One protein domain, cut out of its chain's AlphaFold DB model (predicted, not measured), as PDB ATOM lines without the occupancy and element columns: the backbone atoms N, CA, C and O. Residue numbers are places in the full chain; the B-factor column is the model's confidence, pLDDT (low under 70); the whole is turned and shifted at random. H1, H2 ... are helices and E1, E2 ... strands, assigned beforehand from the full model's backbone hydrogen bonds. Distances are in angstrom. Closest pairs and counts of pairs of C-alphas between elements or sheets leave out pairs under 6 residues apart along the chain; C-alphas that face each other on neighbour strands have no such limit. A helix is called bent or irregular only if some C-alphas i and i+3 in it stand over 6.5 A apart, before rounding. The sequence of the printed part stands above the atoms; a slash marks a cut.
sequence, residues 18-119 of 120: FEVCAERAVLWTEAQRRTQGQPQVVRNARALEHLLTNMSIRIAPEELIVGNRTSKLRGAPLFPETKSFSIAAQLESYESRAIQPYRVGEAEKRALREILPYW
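AT A GLANCE: This is residues 18 to 119 of the 120 residues of the protein "PFL domain-containing protein" of Deltaproteobacteria bacterium RBG_13_61_14 (UniProt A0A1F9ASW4). Helix H1 is the middle of a row of three helices, with H2 on one side and H4 on the other, and H3 packs on the last part of H4. A tiny ribbon of two parallel strands, E1 and E2, sits by the first residues of H1, and a long loop, residues 55 to 74, reaches away from the body before the chain enters E2. The printed part has 102 residues, with four named helices and two named strands in the order E1, H1, H2, E2, H3, H4, and its class is mostly helix. It is compact, with a radius of gyration of the C-alphas of 14.6 A, and flat, with spans of 40 by 37 by 20 A.

HOW THE PARTS SIT: Strands E1, residues 19 to 21, and E2, residues 75 to 77, are parallel neighbours with 37 degrees between their directions. N 76 and O 19 are 2.8 A apart and N 21 and O 76 are 3.0 A apart, both within hydrogen-bond range. With H1, residues 23 to 34, and H2, residues 40 to 54, between them, the strands form a strand-helix-strand unit, two parallel neighbour strands joined through helices, with a right-handed crossover. H1 and H2 touch at a steep tilt of 48 degrees, opposite ways; their closest C-alphas, those of Ala 31 and Ala 47, are 4.9 A apart. H1 also touches H4, residues 106 to 119, at a shallow tilt of 34 degrees, only just short of steep, the same way; the closest C-alphas are those of Val 26 and Ile 115, 6.6 A apart. H4 touches H3, residues 80 to 90, with residues 113 to 119 alone, at a steep tilt of 56 degrees, opposite ways; the closest C-alphas are those of Ser 84 and Trp 119, 6.0 A apart. H2 is apart from H3 and from H4. Every O i to N i+4 pair is within hydrogen-bond range in H1 and H2, against 5 of 7 in H3 and 7 of 10 in H4.

IN THESE COORDINATES: E1 begins at C-alpha 19, (219.410, 252.927, 165.034), and E1 and E2 are each 6.4 A long. H1 is 16.9 A long, and H2, the longest helix by residues, is 20.8 A. H3, 12.6 A, is irregular, with C-alphas 82 and 85 at 8.5 A. H4, 20.6 A, is only just irregular, with C-alphas 114 and 117 at 6.9 A; it ends at C-alpha 119, (226.947, 235.693, 176.921).

THE WHOLE: The two C-alphas farthest apart, those of Gly 37 and Glu 62, are 45.4 A apart. The links H2 to E2 and H3 to H4 are long, with 20 and 15 residues. The printed part has no cut, its mean pLDDT is 96.1, and no printed residue is under 70.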
ATOM      1  N   PHE A  18     218.429 257.539 164.843       95.88
ATOM      2  CA  PHE A  18     219.321 256.710 165.665       95.88
ATOM      3  C   PHE A  18     218.847 255.261 165.573       95.88
ATOM      4  O   PHE A  18     217.667 254.993 165.791       95.88
ATOM      5  N   GLU A  19     219.748 254.337 165.256       96.81
ATOM      6  CA  GLU A  19     219.410 252.927 165.034       96.81
ATOM      7  C   GLU A  19     220.319 252.003 165.844       96.81
ATOM      8  O   GLU A  19     221.488 252.312 166.072       96.81
ATOM      9  N   VAL A  20     219.815 250.843 166.256       96.94
ATOM     10  CA  VAL A  20     220.667 249.744 166.733       96.94
ATOM     11  C   VAL A  20     221.241 248.995 165.532       96.94
ATOM     12  O   VAL A  20     220.551 248.747 164.548       96.94
ATOM     13  N   CYS A  21     222.512 248.604 165.619       97.62
ATOM     14  CA  CYS A  21     223.154 247.717 164.656       97.62
ATOM     15  C   CYS A  21     223.677 246.468 165.378       97.62
ATOM     16  O   CYS A  21     224.617 246.541 166.175       97.62
ATOM     17  N   ALA A  22     223.063 245.317 165.094       98.00
ATOM     18  CA  ALA A  22     223.424 244.039 165.710       98.00
ATOM     19  C   ALA A  22     224.662 243.374 165.079       98.00
ATOM     20  O   ALA A  22     225.243 242.486 165.693       98.00
ATOM     21  N   GLU A  23     225.092 243.816 163.893       98.31
ATOM     22  CA  GLU A  23     226.148 243.185 163.083       98.31
ATOM     23  C   GLU A  23     227.421 242.882 163.882       98.31
ATOM     24  O   GLU A  23     227.862 241.736 163.936       98.31
ATOM     25  N   ARG A  24     227.968 243.888 164.580       98.25
ATOM     26  CA  ARG A  24     229.152 243.689 165.424       98.25
ATOM     27  C   ARG A  24     228.920 242.596 166.464       98.25
ATOM     28  O   ARG A  24     229.783 241.748 166.658       98.25
ATOM     29  N   ALA A  25     227.790 242.655 167.165       98.25
ATOM     30  CA  ALA A  25     227.483 241.726 168.242       98.25
ATOM     31  C   ALA A  25     227.402 240.287 167.716       98.25
ATOM     32  O   ALA A  25     227.937 239.377 168.349       98.25
ATOM     33  N   VAL A  26     226.811 240.097 166.534       98.62
ATOM     34  CA  VAL A  26     226.735 238.802 165.846       98.62
ATOM     35  C   VAL A  26     228.130 238.300 165.479       98.62
ATOM     36  O   VAL A  26     228.544 237.261 165.991       98.62
ATOM     37  N   LEU A  27     228.896 239.072 164.702       98.69
ATOM     38  CA  LEU A  27     230.244 238.686 164.259       98.69
ATOM     39  C   LEU A  27     231.169 238.393 165.449       98.69
ATOM     40  O   LEU A  27     231.880 237.387 165.477       98.69
ATOM     41  N   TRP A  28     231.127 239.232 166.484       98.69
ATOM     42  CA  TRP A  28     231.922 239.021 167.691       98.69
ATOM     43  C   TRP A  28     231.559 237.703 168.387       98.69
ATOM     44  O   TRP A  28     232.444 236.942 168.779       98.69
ATOM     45  N   THR A  29     230.264 237.393 168.492       98.62
ATOM     46  CA  THR A  29     229.771 236.137 169.082       98.62
ATOM     47  C   THR A  29     230.207 234.919 168.274       98.62
ATOM     48  O   THR A  29     230.679 233.941 168.852       98.62
ATOM     49  N   GLU A  30     230.097 234.963 166.946       98.56
ATOM     50  CA  GLU A  30     230.528 233.871 166.065       98.56
ATOM     51  C   GLU A  30     232.004 233.520 166.267       98.56
ATOM     52  O   GLU A  30     232.358 232.353 166.452       98.56
ATOM     53  N   ALA A  31     232.878 234.529 166.275       98.50
ATOM     54  CA  ALA A  31     234.303 234.318 166.485       98.50
ATOM     55  C   ALA A  31     234.603 233.758 167.881       98.50
ATOM     56  O   ALA A  31     235.452 232.877 168.031       98.50
ATOM     57  N   GLN A  32     233.880 234.216 168.902       98.25
ATOM     58  CA  GLN A  32     234.049 233.743 170.276       98.25
ATOM     59  C   GLN A  32     233.578 232.294 170.442       98.25
ATOM     60  O   GLN A  32     234.242 231.531 171.150       98.25
ATOM     61  N   ARG A  33     232.503 231.885 169.745       98.12
ATOM     62  CA  ARG A  33     232.045 230.486 169.655       98.12
ATOM     63  C   ARG A  33     233.104 229.593 169.000       98.12
ATOM     64  O   ARG A  33     233.471 228.576 169.574       98.12
ATOM     65  N   ARG A  34     233.665 230.001 167.854       98.19
ATOM     66  CA  ARG A  34     234.692 229.219 167.126       98.19
ATOM     67  C   ARG A  34     236.033 229.088 167.856       98.19
ATOM     68  O   ARG A  34     236.840 228.237 167.503       98.19
ATOM     69  N   THR A  35     236.301 229.948 168.834       98.19
ATOM     70  CA  THR A  35     237.594 230.022 169.539       98.19
ATOM     71  C   THR A  35     237.509 229.580 170.999       98.19
ATOM     72  O   THR A  35     238.408 229.870 171.789       98.19
ATOM     73  N   GLN A  36     236.439 228.874 171.380       96.31
ATOM     74  CA  GLN A  36     236.331 228.263 172.706       96.31
ATOM     75  C   GLN A  36     237.549 227.373 173.007       96.31
ATOM     76  O   GLN A  36     238.076 226.694 172.130       96.31
ATOM     77  N   GLY A  37     238.022 227.422 174.256       96.94
ATOM     78  CA  GLY A  37     239.217 226.700 174.709       96.94
ATOM     79  C   GLY A  37     240.548 227.428 174.483       96.94
ATOM     80  O   GLY A  37     241.567 226.992 175.007       96.94
ATOM     81  N   GLN A  38     240.568 228.551 173.760       98.25
ATOM     82  CA  GLN A  38     241.778 229.366 173.593       98.25
ATOM     83  C   GLN A  38     241.918 230.432 174.694       98.25
ATOM     84  O   GLN A  38     240.914 230.834 175.290       98.25
ATOM     85  N   PRO A  39     243.132 230.970 174.935       98.44
ATOM     86  CA  PRO A  39     243.321 232.100 175.843       98.44
ATOM     87  C   PRO A  39     242.486 233.319 175.431       98.44
ATOM     88  O   PRO A  39     242.433 233.670 174.250       98.44
ATOM     89  N   GLN A  40     241.881 234.021 176.396       97.00
ATOM     90  CA  GLN A  40     240.931 235.107 176.110       97.00
ATOM     91  C   GLN A  40     241.517 236.232 175.241       97.00
ATOM     92  O   GLN A  40     240.817 236.780 174.390       97.00
ATOM     93  N   VAL A  41     242.806 236.550 175.400       98.12
ATOM     94  CA  VAL A  41     243.498 237.545 174.560       98.12
ATOM     95  C   VAL A  41     243.513 237.139 173.082       98.12
ATOM     96  O   VAL A  41     243.232 237.964 172.215       98.12
ATOM     97  N   VAL A  42     243.742 235.855 172.793       98.38
ATOM     98  CA  VAL A  42     243.726 235.306 171.430       98.38
ATOM     99  C   VAL A  42     242.303 235.303 170.880       98.38
ATOM    100  O   VAL A  42     242.087 235.681 169.731       98.38
ATOM    101  N   ARG A  43     241.314 234.946 171.708       98.38
ATOM    102  CA  ARG A  43     239.893 234.983 171.327       98.38
ATOM    103  C   ARG A  43     239.456 236.390 170.925       98.38
ATOM    104  O   ARG A  43     238.808 236.555 169.897       98.38
ATOM    105  N   ASN A  44     239.862 237.407 171.684       98.12
ATOM    106  CA  ASN A  44     239.568 238.806 171.371       98.12
ATOM    107  C   ASN A  44     240.278 239.277 170.093       98.12
ATOM    108  O   ASN A  44     239.656 239.960 169.284       98.12
ATOM    109  N   ALA A  45     241.541 238.886 169.884       98.56
ATOM    110  CA  ALA A  45     242.269 239.201 168.655       98.56
ATOM    111  C   ALA A  45     241.574 238.605 167.418       98.56
ATOM    112  O   ALA A  45     241.313 239.318 166.452       98.56
ATOM    113  N   ARG A  46     241.176 237.329 167.485       98.56
ATOM    114  CA  ARG A  46     240.435 236.647 166.410       98.56
ATOM    115  C   ARG A  46     239.028 237.209 166.208       98.56
ATOM    116  O   ARG A  46     238.534 237.245 165.086       98.56
ATOM    117  N   ALA A  47     238.366 237.654 167.274       98.50
ATOM    118  CA  ALA A  47     237.068 238.314 167.167       98.50
ATOM    119  C   ALA A  47     237.168 239.680 166.484       98.50
ATOM    120  O   ALA A  47     236.314 240.009 165.663       98.50
ATOM    121  N   LEU A  48     238.228 240.444 166.767       98.44
ATOM    122  CA  LEU A  48     238.513 241.694 166.069       98.44
ATOM    123  C   LEU A  48     238.833 241.452 164.589       98.44
ATOM    124  O   LEU A  48     238.270 242.132 163.738       98.44
ATOM    125  N   GLU A  49     239.680 240.471 164.280       98.62
ATOM    126  CA  GLU A  49     239.988 240.063 162.903       98.62
ATOM    127  C   GLU A  49     238.717 239.671 162.135       98.62
ATOM    128  O   GLU A  49     238.455 240.208 161.056       98.62
ATOM    129  N   HIS A  50     237.888 238.791 162.708       98.69
ATOM    130  CA  HIS A  50     236.631 238.365 162.085       98.69
ATOM    131  C   HIS A  50     235.675 239.539 161.879       98.69
ATOM    132  O   HIS A  50     235.058 239.645 160.823       98.69
ATOM    133  N   LEU A  51     235.577 240.446 162.851       98.50
ATOM    134  CA  LEU A  51     234.759 241.649 162.730       98.50
ATOM    135  C   LEU A  51     235.227 242.529 161.567       98.50
ATOM    136  O   LEU A  51     234.425 242.854 160.700       98.50
ATOM    137  N   LEU A  52     236.508 242.905 161.539       98.00
ATOM    138  CA  LEU A  52     237.046 243.825 160.531       98.00
ATOM    139  C   LEU A  52     237.032 243.229 159.117       98.00
ATOM    140  O   LEU A  52     236.934 243.974 158.149       98.00
ATOM    141  N   THR A  53     237.097 241.900 159.003       98.31
ATOM    142  CA  THR A  53     237.064 241.193 157.714       98.31
ATOM    143  C   THR A  53     235.650 241.073 157.140       98.31
ATOM    144  O   THR A  53     235.492 241.045 155.924       98.31
ATOM    145  N   ASN A  54     234.621 240.991 157.993       98.44
ATOM    146  CA  ASN A  54     233.258 240.646 157.565       98.44
ATOM    147  C   ASN A  54     232.227 241.763 157.768       98.44
ATOM    148  O   ASN A  54     231.102 241.634 157.290       98.44
ATOM    149  N   MET A  55     232.558 242.837 158.493       97.88
ATOM    150  CA  MET A  55     231.611 243.930 158.711       97.88
ATOM    151  C   MET A  55     231.247 244.640 157.405       97.88
ATOM    152  O   MET A  55     232.088 244.825 156.524       97.88
ATOM    153  N   SER A  56     230.001 245.103 157.304       97.88
ATOM    154  CA  SER A  56     229.550 245.897 156.165       97.88
ATOM    155  C   SER A  56     230.390 247.166 156.026       97.88
ATOM    156  O   SER A  56     230.455 247.973 156.956       97.88
ATOM    157  N   ILE A  57     230.970 247.392 154.847       97.00
ATOM    158  CA  ILE A  57     231.674 248.634 154.507       97.00
ATOM    159  C   ILE A  57     230.744 249.540 153.706       97.00
ATOM    160  O   ILE A  57     230.138 249.122 152.721       97.00
ATOM    161  N   ARG A  58     230.635 250.803 154.125       94.44
ATOM    162  CA  ARG A  58     229.802 251.815 153.469       94.44
ATOM    163  C   ARG A  58     230.621 253.066 153.190       94.44
ATOM    164  O   ARG A  58     231.240 253.618 154.094       94.44
ATOM    165  N   ILE A  59     230.504 253.567 151.967       95.25
ATOM    166  CA  ILE A  59     230.971 254.896 151.565       95.25
ATOM    167  C   ILE A  59     229.730 255.694 151.157       95.25
ATOM    168  O   ILE A  59     229.031 255.314 150.219       95.25
ATOM    169  N   ALA A  60     229.377 256.742 151.903       91.62
ATOM    170  CA  ALA A  60     228.242 257.600 151.556       91.62
ATOM    171  C   ALA A  60     228.611 258.612 150.462       91.62
ATOM    172  O   ALA A  60     229.771 259.008 150.335       91.62
ATOM    173  N   PRO A  61     227.607 259.109 149.714       92.81
ATOM    174  CA  PRO A  61     227.823 260.163 148.735       92.81
ATOM    175  C   PRO A  61     228.510 261.373 149.365       92.81
ATOM    176  O   PRO A  61     228.084 261.851 150.418       92.81
ATOM    177  N   GLU A  62     229.526 261.893 148.683       94.50
ATOM    178  CA  GLU A  62     230.312 263.058 149.096       94.50
ATOM    179  C   GLU A  62     231.236 262.845 150.322       94.50
ATOM    180  O   GLU A  62     231.848 263.809 150.785       94.50
ATOM    181  N   GLU A  63     231.395 261.627 150.857       95.50
ATOM    182  CA  GLU A  63     232.437 261.350 151.860       95.50
ATOM    183  C   GLU A  63     233.835 261.423 151.217       95.50
ATOM    184  O   GLU A  63     234.111 260.755 150.226       95.50
ATOM    185  N   LEU A  64     234.727 262.245 151.784       96.94
ATOM    186  CA  LEU A  64     236.156 262.259 151.419       96.94
ATOM    187  C   LEU A  64     237.008 261.436 152.387       96.94
ATOM    188  O   LEU A  64     238.002 260.839 151.989       96.94
ATOM    189  N   ILE A  65     236.622 261.430 153.662       96.31
ATOM    190  CA  ILE A  65     237.191 260.558 154.684       96.31
ATOM    191  C   ILE A  65     236.155 259.469 154.910       96.31
ATOM    192  O   ILE A  65     235.030 259.766 155.312       96.31
ATOM    193  N   VAL A  66     236.540 258.235 154.604       96.69
ATOM    194  CA  VAL A  66     235.663 257.067 154.678       96.69
ATOM    195  C   VAL A  66     235.938 256.258 155.937       96.69
ATOM    196  O   VAL A  66     237.015 256.337 156.528       96.69
ATOM    197  N   GLY A  67     234.950 255.466 156.336       94.88
ATOM    198  CA  GLY A  67     235.033 254.592 157.496       94.88
ATOM    199  C   GLY A  67     233.727 254.602 158.272       94.88
ATOM    200  O   GLY A  67     233.219 255.650 158.674       94.88
ATOM    201  N   ASN A  68     233.177 253.417 158.503       95.44
ATOM    202  CA  ASN A  68     231.940 253.236 159.244       95.44
ATOM    203  C   ASN A  68     232.149 252.237 160.386       95.44
ATOM    204  O   ASN A  68     232.970 251.334 160.306       95.44
ATOM    205  N   ARG A  69     231.401 252.427 161.478       93.81
ATOM    206  CA  ARG A  69     231.413 251.524 162.648       93.81
ATOM    207  C   ARG A  69     230.226 250.561 162.673       93.81
ATOM    208  O   ARG A  69     230.191 249.655 163.497       93.81
ATOM    209  N   THR A  70     229.223 250.827 161.844       96.81
ATOM    210  CA  THR A  70     227.979 250.063 161.723       96.81
ATOM    211  C   THR A  70     227.521 250.086 160.272       96.81
ATOM    212  O   THR A  70     227.930 250.965 159.506       96.81
ATOM    213  N   SER A  71     226.630 249.168 159.906       95.56
ATOM    214  CA  SER A  71     225.959 249.168 158.602       95.56
ATOM    215  C   SER A  71     224.984 250.343 158.402       95.56
ATOM    216  O   SER A  71     224.535 250.591 157.285       95.56
ATOM    217  N   LYS A  72     224.669 251.105 159.460       95.44
ATOM    218  CA  LYS A  72     223.730 252.241 159.437       95.44
ATOM    219  C   LYS A  72     224.479 253.577 159.393       95.44
ATOM    220  O   LYS A  72     225.624 253.681 159.831       95.44
ATOM    221  N   LEU A  73     223.827 254.641 158.916       94.50
ATOM    222  CA  LEU A  73     224.442 255.978 158.904       94.50
ATOM    223  C   LEU A  73     224.627 256.538 160.325       94.50
ATOM    224  O   LEU A  73     225.681 257.086 160.637       94.50
ATOM    225  N   ARG A  74     223.625 256.357 161.196       94.44
ATOM    226  CA  ARG A  74     223.653 256.781 162.606       94.44
ATOM    227  C   ARG A  74     223.309 255.615 163.540       94.44
ATOM    228  O   ARG A  74     222.374 255.670 164.337       94.44
ATOM    229  N   GLY A  75     224.085 254.541 163.407       95.62
ATOM    230  CA  GLY A  75     223.917 253.310 164.180       95.62
ATOM    231  C   GLY A  75     224.763 253.240 165.453       95.62
ATOM    232  O   GLY A  75     225.931 253.640 165.450       95.62
ATOM    233  N   ALA A  76     224.206 252.650 166.510       95.62
ATOM    234  CA  ALA A  76     224.923 252.205 167.699       95.62
ATOM    235  C   ALA A  76     225.275 250.707 167.588       95.62
ATOM    236  O   ALA A  76     224.363 249.876 167.533       95.62
ATOM    237  N   PRO A  77     226.571 250.340 167.558       97.06
ATOM    238  CA  PRO A  77     226.981 248.946 167.679       97.06
ATOM    239  C   PRO A  77     226.789 248.463 169.119       97.06
ATOM    240  O   PRO A  77     226.923 249.238 170.070       97.06
ATOM    241  N   LEU A  78     226.525 247.167 169.285       96.75
ATOM    242  CA  LEU A  78     226.367 246.541 170.597       96.75
ATOM    243  C   LEU A  78     227.567 245.660 170.978       96.75
ATOM    244  O   LEU A  78     228.290 245.135 170.126       96.75
ATOM    245  N   PHE A  79     227.772 245.536 172.290       97.50
ATOM    246  CA  PHE A  79     228.942 244.917 172.918       97.50
ATOM    247  C   PHE A  79     228.495 243.859 173.934       97.50
ATOM    248  O   PHE A  79     228.541 244.106 175.144       97.50
ATOM    249  N   PRO A  80     227.975 242.710 173.465       97.00
ATOM    250  CA  PRO A  80     227.415 241.694 174.349       97.00
ATOM    251  C   PRO A  80     228.448 241.124 175.329       97.00
ATOM    252  O   PRO A  80     228.080 240.774 176.441       97.00
ATOM    253  N   GLU A  81     229.737 241.154 174.987       95.69
ATOM    254  CA  GLU A  81     230.831 240.675 175.834       95.69
ATOM    255  C   GLU A  81     231.011 241.439 177.155       95.69
ATOM    256  O   GLU A  81     231.691 240.960 178.056       95.69
ATOM    257  N   THR A  82     230.416 242.627 177.280       95.56
ATOM    258  CA  THR A  82     230.431 243.422 178.523       95.56
ATOM    259  C   THR A  82     229.044 243.845 178.993       95.56
ATOM    260  O   THR A  82     228.887 244.260 180.138       95.56
ATOM    261  N   LYS A  83     228.031 243.799 178.116       95.12
ATOM    262  CA  LYS A  83     226.709 244.397 178.361       95.12
ATOM    263  C   LYS A  83     225.539 243.468 178.025       95.12
ATOM    264  O   LYS A  83     224.429 243.968 177.859       95.12
ATOM    265  N   SER A  84     225.751 242.153 177.932       94.44
ATOM    266  CA  SER A  84     224.703 241.171 177.595       94.44
ATOM    267  C   SER A  84     223.426 241.354 178.423       94.44
ATOM    268  O   SER A  84     222.349 241.511 177.853       94.44
ATOM    269  N   PHE A  85     223.552 241.454 179.750       93.12
ATOM    270  CA  PHE A  85     222.418 241.668 180.658       93.12
ATOM    271  C   PHE A  85     221.630 242.948 180.338       93.12
ATOM    272  O   PHE A  85     220.408 242.917 180.192       93.12
ATOM    273  N   SER A  86     222.326 244.077 180.166       92.94
ATOM    274  CA  SER A  86     221.684 245.360 179.849       92.94
ATOM    275  C   SER A  86     221.001 245.338 178.486       92.94
ATOM    276  O   SER A  86     219.945 245.945 178.336       92.94
ATOM    277  N   ILE A  87     221.599 244.673 177.494       94.75
ATOM    278  CA  ILE A  87     221.018 244.554 176.153       94.75
ATOM    279  C   ILE A  87     219.736 243.719 176.226       94.75
ATOM    280  O   ILE A  87     218.712 244.142 175.696       94.75
ATOM    281  N   ALA A  88     219.766 242.580 176.922       93.69
ATOM    282  CA  ALA A  88     218.602 241.713 177.090       93.69
ATOM    283  C   ALA A  88     217.446 242.429 177.809       93.69
ATOM    284  O   ALA A  88     216.310 242.378 177.347       93.69
ATOM    285  N   ALA A  89     217.741 243.154 178.892       92.69
ATOM    286  CA  ALA A  89     216.733 243.866 179.678       92.69
ATOM    287  C   ALA A  89     216.081 245.045 178.932       92.69
ATOM    288  O   ALA A  89     214.979 245.467 179.280       92.69
ATOM    289  N   GLN A  90     216.761 245.613 177.931       91.25
ATOM    290  CA  GLN A  90     216.335 246.849 177.264       91.25
ATOM    291  C   GLN A  90     215.909 246.655 175.809       91.25
ATOM    292  O   GLN A  90     215.555 247.637 175.156       91.25
ATOM    293  N   LEU A  91     215.931 245.422 175.292       90.81
ATOM    294  CA  LEU A  91     215.715 245.156 173.870       90.81
ATOM    295  C   LEU A  91     214.379 245.712 173.351       90.81
ATOM    296  O   LEU A  91     214.339 246.286 172.266       90.81
ATOM    297  N   GLU A  92     213.319 245.618 174.157       90.88
ATOM    298  CA  GLU A  92     211.984 246.126 173.805       90.88
ATOM    299  C   GLU A  92     211.787 247.617 174.109       90.88
ATOM    300  O   GLU A  92     210.847 248.232 173.614       90.88
ATOM    301  N   SER A  93     212.657 248.223 174.923       92.56
ATOM    302  CA  SER A  93     212.491 249.603 175.398       92.56
ATOM    303  C   SER A  93     213.404 250.612 174.708       92.56
ATOM    304  O   SER A  93     213.326 251.802 175.003       92.56
ATOM    305  N   TYR A  94     214.268 250.186 173.778       92.81
ATOM    306  CA  TYR A  94     215.165 251.082 173.035       92.81
ATOM    307  C   TYR A  94     214.430 252.202 172.285       92.81
ATOM    308  O   TYR A  94     214.917 253.334 172.261       92.81
ATOM    309  N   GLU A  95     213.262 251.907 171.717       93.19
ATOM    310  CA  GLU A  95     212.473 252.870 170.940       93.19
ATOM    311  C   GLU A  95     211.684 253.848 171.813       93.19
ATOM    312  O   GLU A  95     211.447 254.980 171.401       93.19
ATOM    313  N   SER A  96     211.323 253.447 173.034       92.50
ATOM    314  CA  SER A  96     210.510 254.241 173.965       92.50
ATOM    315  C   SER A  96     211.335 255.053 174.969       92.50
ATOM    316  O   SER A  96     210.790 255.612 175.923       92.50
ATOM    317  N   ARG A  97     212.657 255.148 174.780       91.50
ATOM    318  CA  ARG A  97     213.529 255.926 175.670       91.50
ATOM    319  C   ARG A  97     213.199 257.412 175.603       91.50
ATOM    320  O   ARG A  97     213.202 258.005 174.529       91.50
ATOM    321  N   ALA A  98     213.050 258.027 176.776       91.44
ATOM    322  CA  ALA A  98     212.882 259.476 176.899       91.44
ATOM    323  C   ALA A  98     214.085 260.255 176.341       91.44
ATOM    324  O   ALA A  98     213.930 261.338 175.784       91.44
ATOM    325  N   ILE A  99     215.291 259.692 176.472       88.94
ATOM    326  CA  ILE A  99     216.531 260.273 175.961       88.94
ATOM    327  C   ILE A  99     217.132 259.305 174.949       88.94
ATOM    328  O   ILE A  99     217.400 258.149 175.277       88.94
ATOM    329  N   GLN A 100     217.381 259.810 173.740       87.56
ATOM    330  CA  GLN A 100     218.026 259.079 172.649       87.56
ATOM    331  C   GLN A 100     217.317 257.747 172.319       87.56
ATOM    332  O   GLN A 100     217.869 256.672 172.573       87.56
ATOM    333  N   PRO A 101     216.094 257.797 171.756       93.06
ATOM    334  CA  PRO A 101     215.418 256.600 171.272       93.06
ATOM    335  C   PRO A 101     216.188 256.010 170.092       93.06
ATOM    336  O   PRO A 101     216.615 256.733 169.188       93.06
ATOM    337  N   TYR A 102     216.351 254.693 170.095       95.25
ATOM    338  CA  TYR A 102     216.980 253.959 169.004       95.25
ATOM    339  C   TYR A 102     215.938 253.099 168.315       95.25
ATOM    340  O   TYR A 102     215.323 252.264 168.968       95.25
ATOM    341  N   ARG A 103     215.791 253.251 166.998       95.56
ATOM    342  CA  ARG A 103     215.016 252.312 166.183       95.56
ATOM    343  C   ARG A 103     215.708 250.956 166.181       95.56
ATOM    344  O   ARG A 103     216.923 250.888 165.967       95.56
ATOM    345  N   VAL A 104     214.949 249.887 166.396       95.50
ATOM    346  CA  VAL A 104     215.482 248.525 166.387       95.50
ATOM    347  C   VAL A 104     214.661 247.696 165.415       95.50
ATOM    348  O   VAL A 104     213.526 247.326 165.698       95.50
ATOM    349  N   GLY A 105     215.241 247.393 164.255       94.56
ATOM    350  CA  GLY A 105     214.586 246.531 163.281       94.56
ATOM    351  C   GLY A 105     214.340 245.127 163.836       94.56
ATOM    352  O   GLY A 105     215.062 244.630 164.705       94.56
ATOM    353  N   GLU A 106     213.318 244.453 163.312       95.44
ATOM    354  CA  GLU A 106     212.968 243.094 163.744       95.44
ATOM    355  C   GLU A 106     214.081 242.075 163.458       95.44
ATOM    356  O   GLU A 106     214.256 241.114 164.209       95.44
ATOM    357  N   ALA A 107     214.879 242.301 162.407       96.44
ATOM    358  CA  ALA A 107     216.064 241.498 162.119       96.44
ATOM    359  C   ALA A 107     217.130 241.662 163.214       96.44
ATOM    360  O   ALA A 107     217.651 240.665 163.712       96.44
ATOM    361  N   GLU A 108     217.404 242.896 163.649       97.25
ATOM    362  CA  GLU A 108     218.324 243.171 164.749       97.25
ATOM    363  C   GLU A 108     217.822 242.571 166.067       97.25
ATOM    364  O   GLU A 108     218.603 241.921 166.762       97.25
ATOM    365  N   LYS A 109     216.527 242.695 166.398       96.50
ATOM    366  CA  LYS A 109     215.961 242.051 167.600       96.50
ATOM    367  C   LYS A 109     216.129 240.536 167.560       96.50
ATOM    368  O   LYS A 109     216.556 239.942 168.547       96.50
ATOM    369  N   ARG A 110     215.811 239.906 166.424       97.62
ATOM    370  CA  ARG A 110     215.954 238.455 166.236       97.62
ATOM    371  C   ARG A 110     217.402 238.011 166.426       97.62
ATOM    372  O   ARG A 110     217.648 237.125 167.239       97.62
ATOM    373  N   ALA A 111     218.335 238.669 165.742       97.88
ATOM    374  CA  ALA A 111     219.756 238.369 165.843       97.88
ATOM    375  C   ALA A 111     220.268 238.524 167.283       97.88
ATOM    376  O   ALA A 111     220.990 237.667 167.782       97.88
ATOM    377  N   LEU A 112     219.851 239.583 167.990       97.25
ATOM    378  CA  LEU A 112     220.237 239.799 169.385       97.25
ATOM    379  C   LEU A 112     219.692 238.702 170.307       97.25
ATOM    380  O   LEU A 112     220.457 238.154 171.098       97.25
ATOM    381  N   ARG A 113     218.414 238.323 170.183       96.75
ATOM    382  CA  ARG A 113     217.832 237.229 170.986       96.75
ATOM    383  C   ARG A 113     218.548 235.894 170.769       96.75
ATOM    384  O   ARG A 113     218.666 235.124 171.714       96.75
ATOM    385  N   GLU A 114     219.052 235.637 169.564       97.81
ATOM    386  CA  GLU A 114     219.805 234.418 169.246       97.81
ATOM    387  C   GLU A 114     221.194 234.381 169.907       97.81
ATOM    388  O   GLU A 114     221.643 233.336 170.385       97.81
ATOM    389  N   ILE A 115     221.900 235.515 169.938       97.88
ATOM    390  CA  ILE A 115     223.282 235.553 170.434       97.88
ATOM    391  C   ILE A 115     223.382 235.787 171.941       97.88
ATOM    392  O   ILE A 115     224.352 235.343 172.547       97.88
ATOM    393  N   LEU A 116     222.414 236.473 172.557       96.69
ATOM    394  CA  LEU A 116     222.476 236.859 173.971       96.69
ATOM    395  C   LEU A 116     222.657 235.678 174.945       96.69
ATOM    396  O   LEU A 116     223.466 235.838 175.858       96.69
ATOM    397  N   PRO A 117     222.022 234.500 174.757       96.69
ATOM    398  CA  PRO A 117     222.226 233.345 175.637       96.69
ATOM    399  C   PRO A 117     223.671 232.834 175.701       96.69
ATOM    400  O   PRO A 117     224.055 232.213 176.680       96.69
ATOM    401  N   TYR A 118     224.494 233.094 174.679       97.19
ATOM    402  CA  TYR A 118     225.912 232.714 174.700       97.19
ATOM    403  C   TYR A 118     226.735 233.533 175.710       97.19
ATOM    404  O   TYR A 118     227.806 233.100 176.129       97.19
ATOM    405  N   TRP A 119     226.257 234.725 176.067       95.62
ATOM    406  CA  TRP A 119     226.947 235.693 176.921       95.62
ATOM    407  C   TRP A 119     226.362 235.773 178.337       95.62
ATOM    408  O   TRP A 119     226.552 236.791 179.013       95.62
TER     409      TRP A 119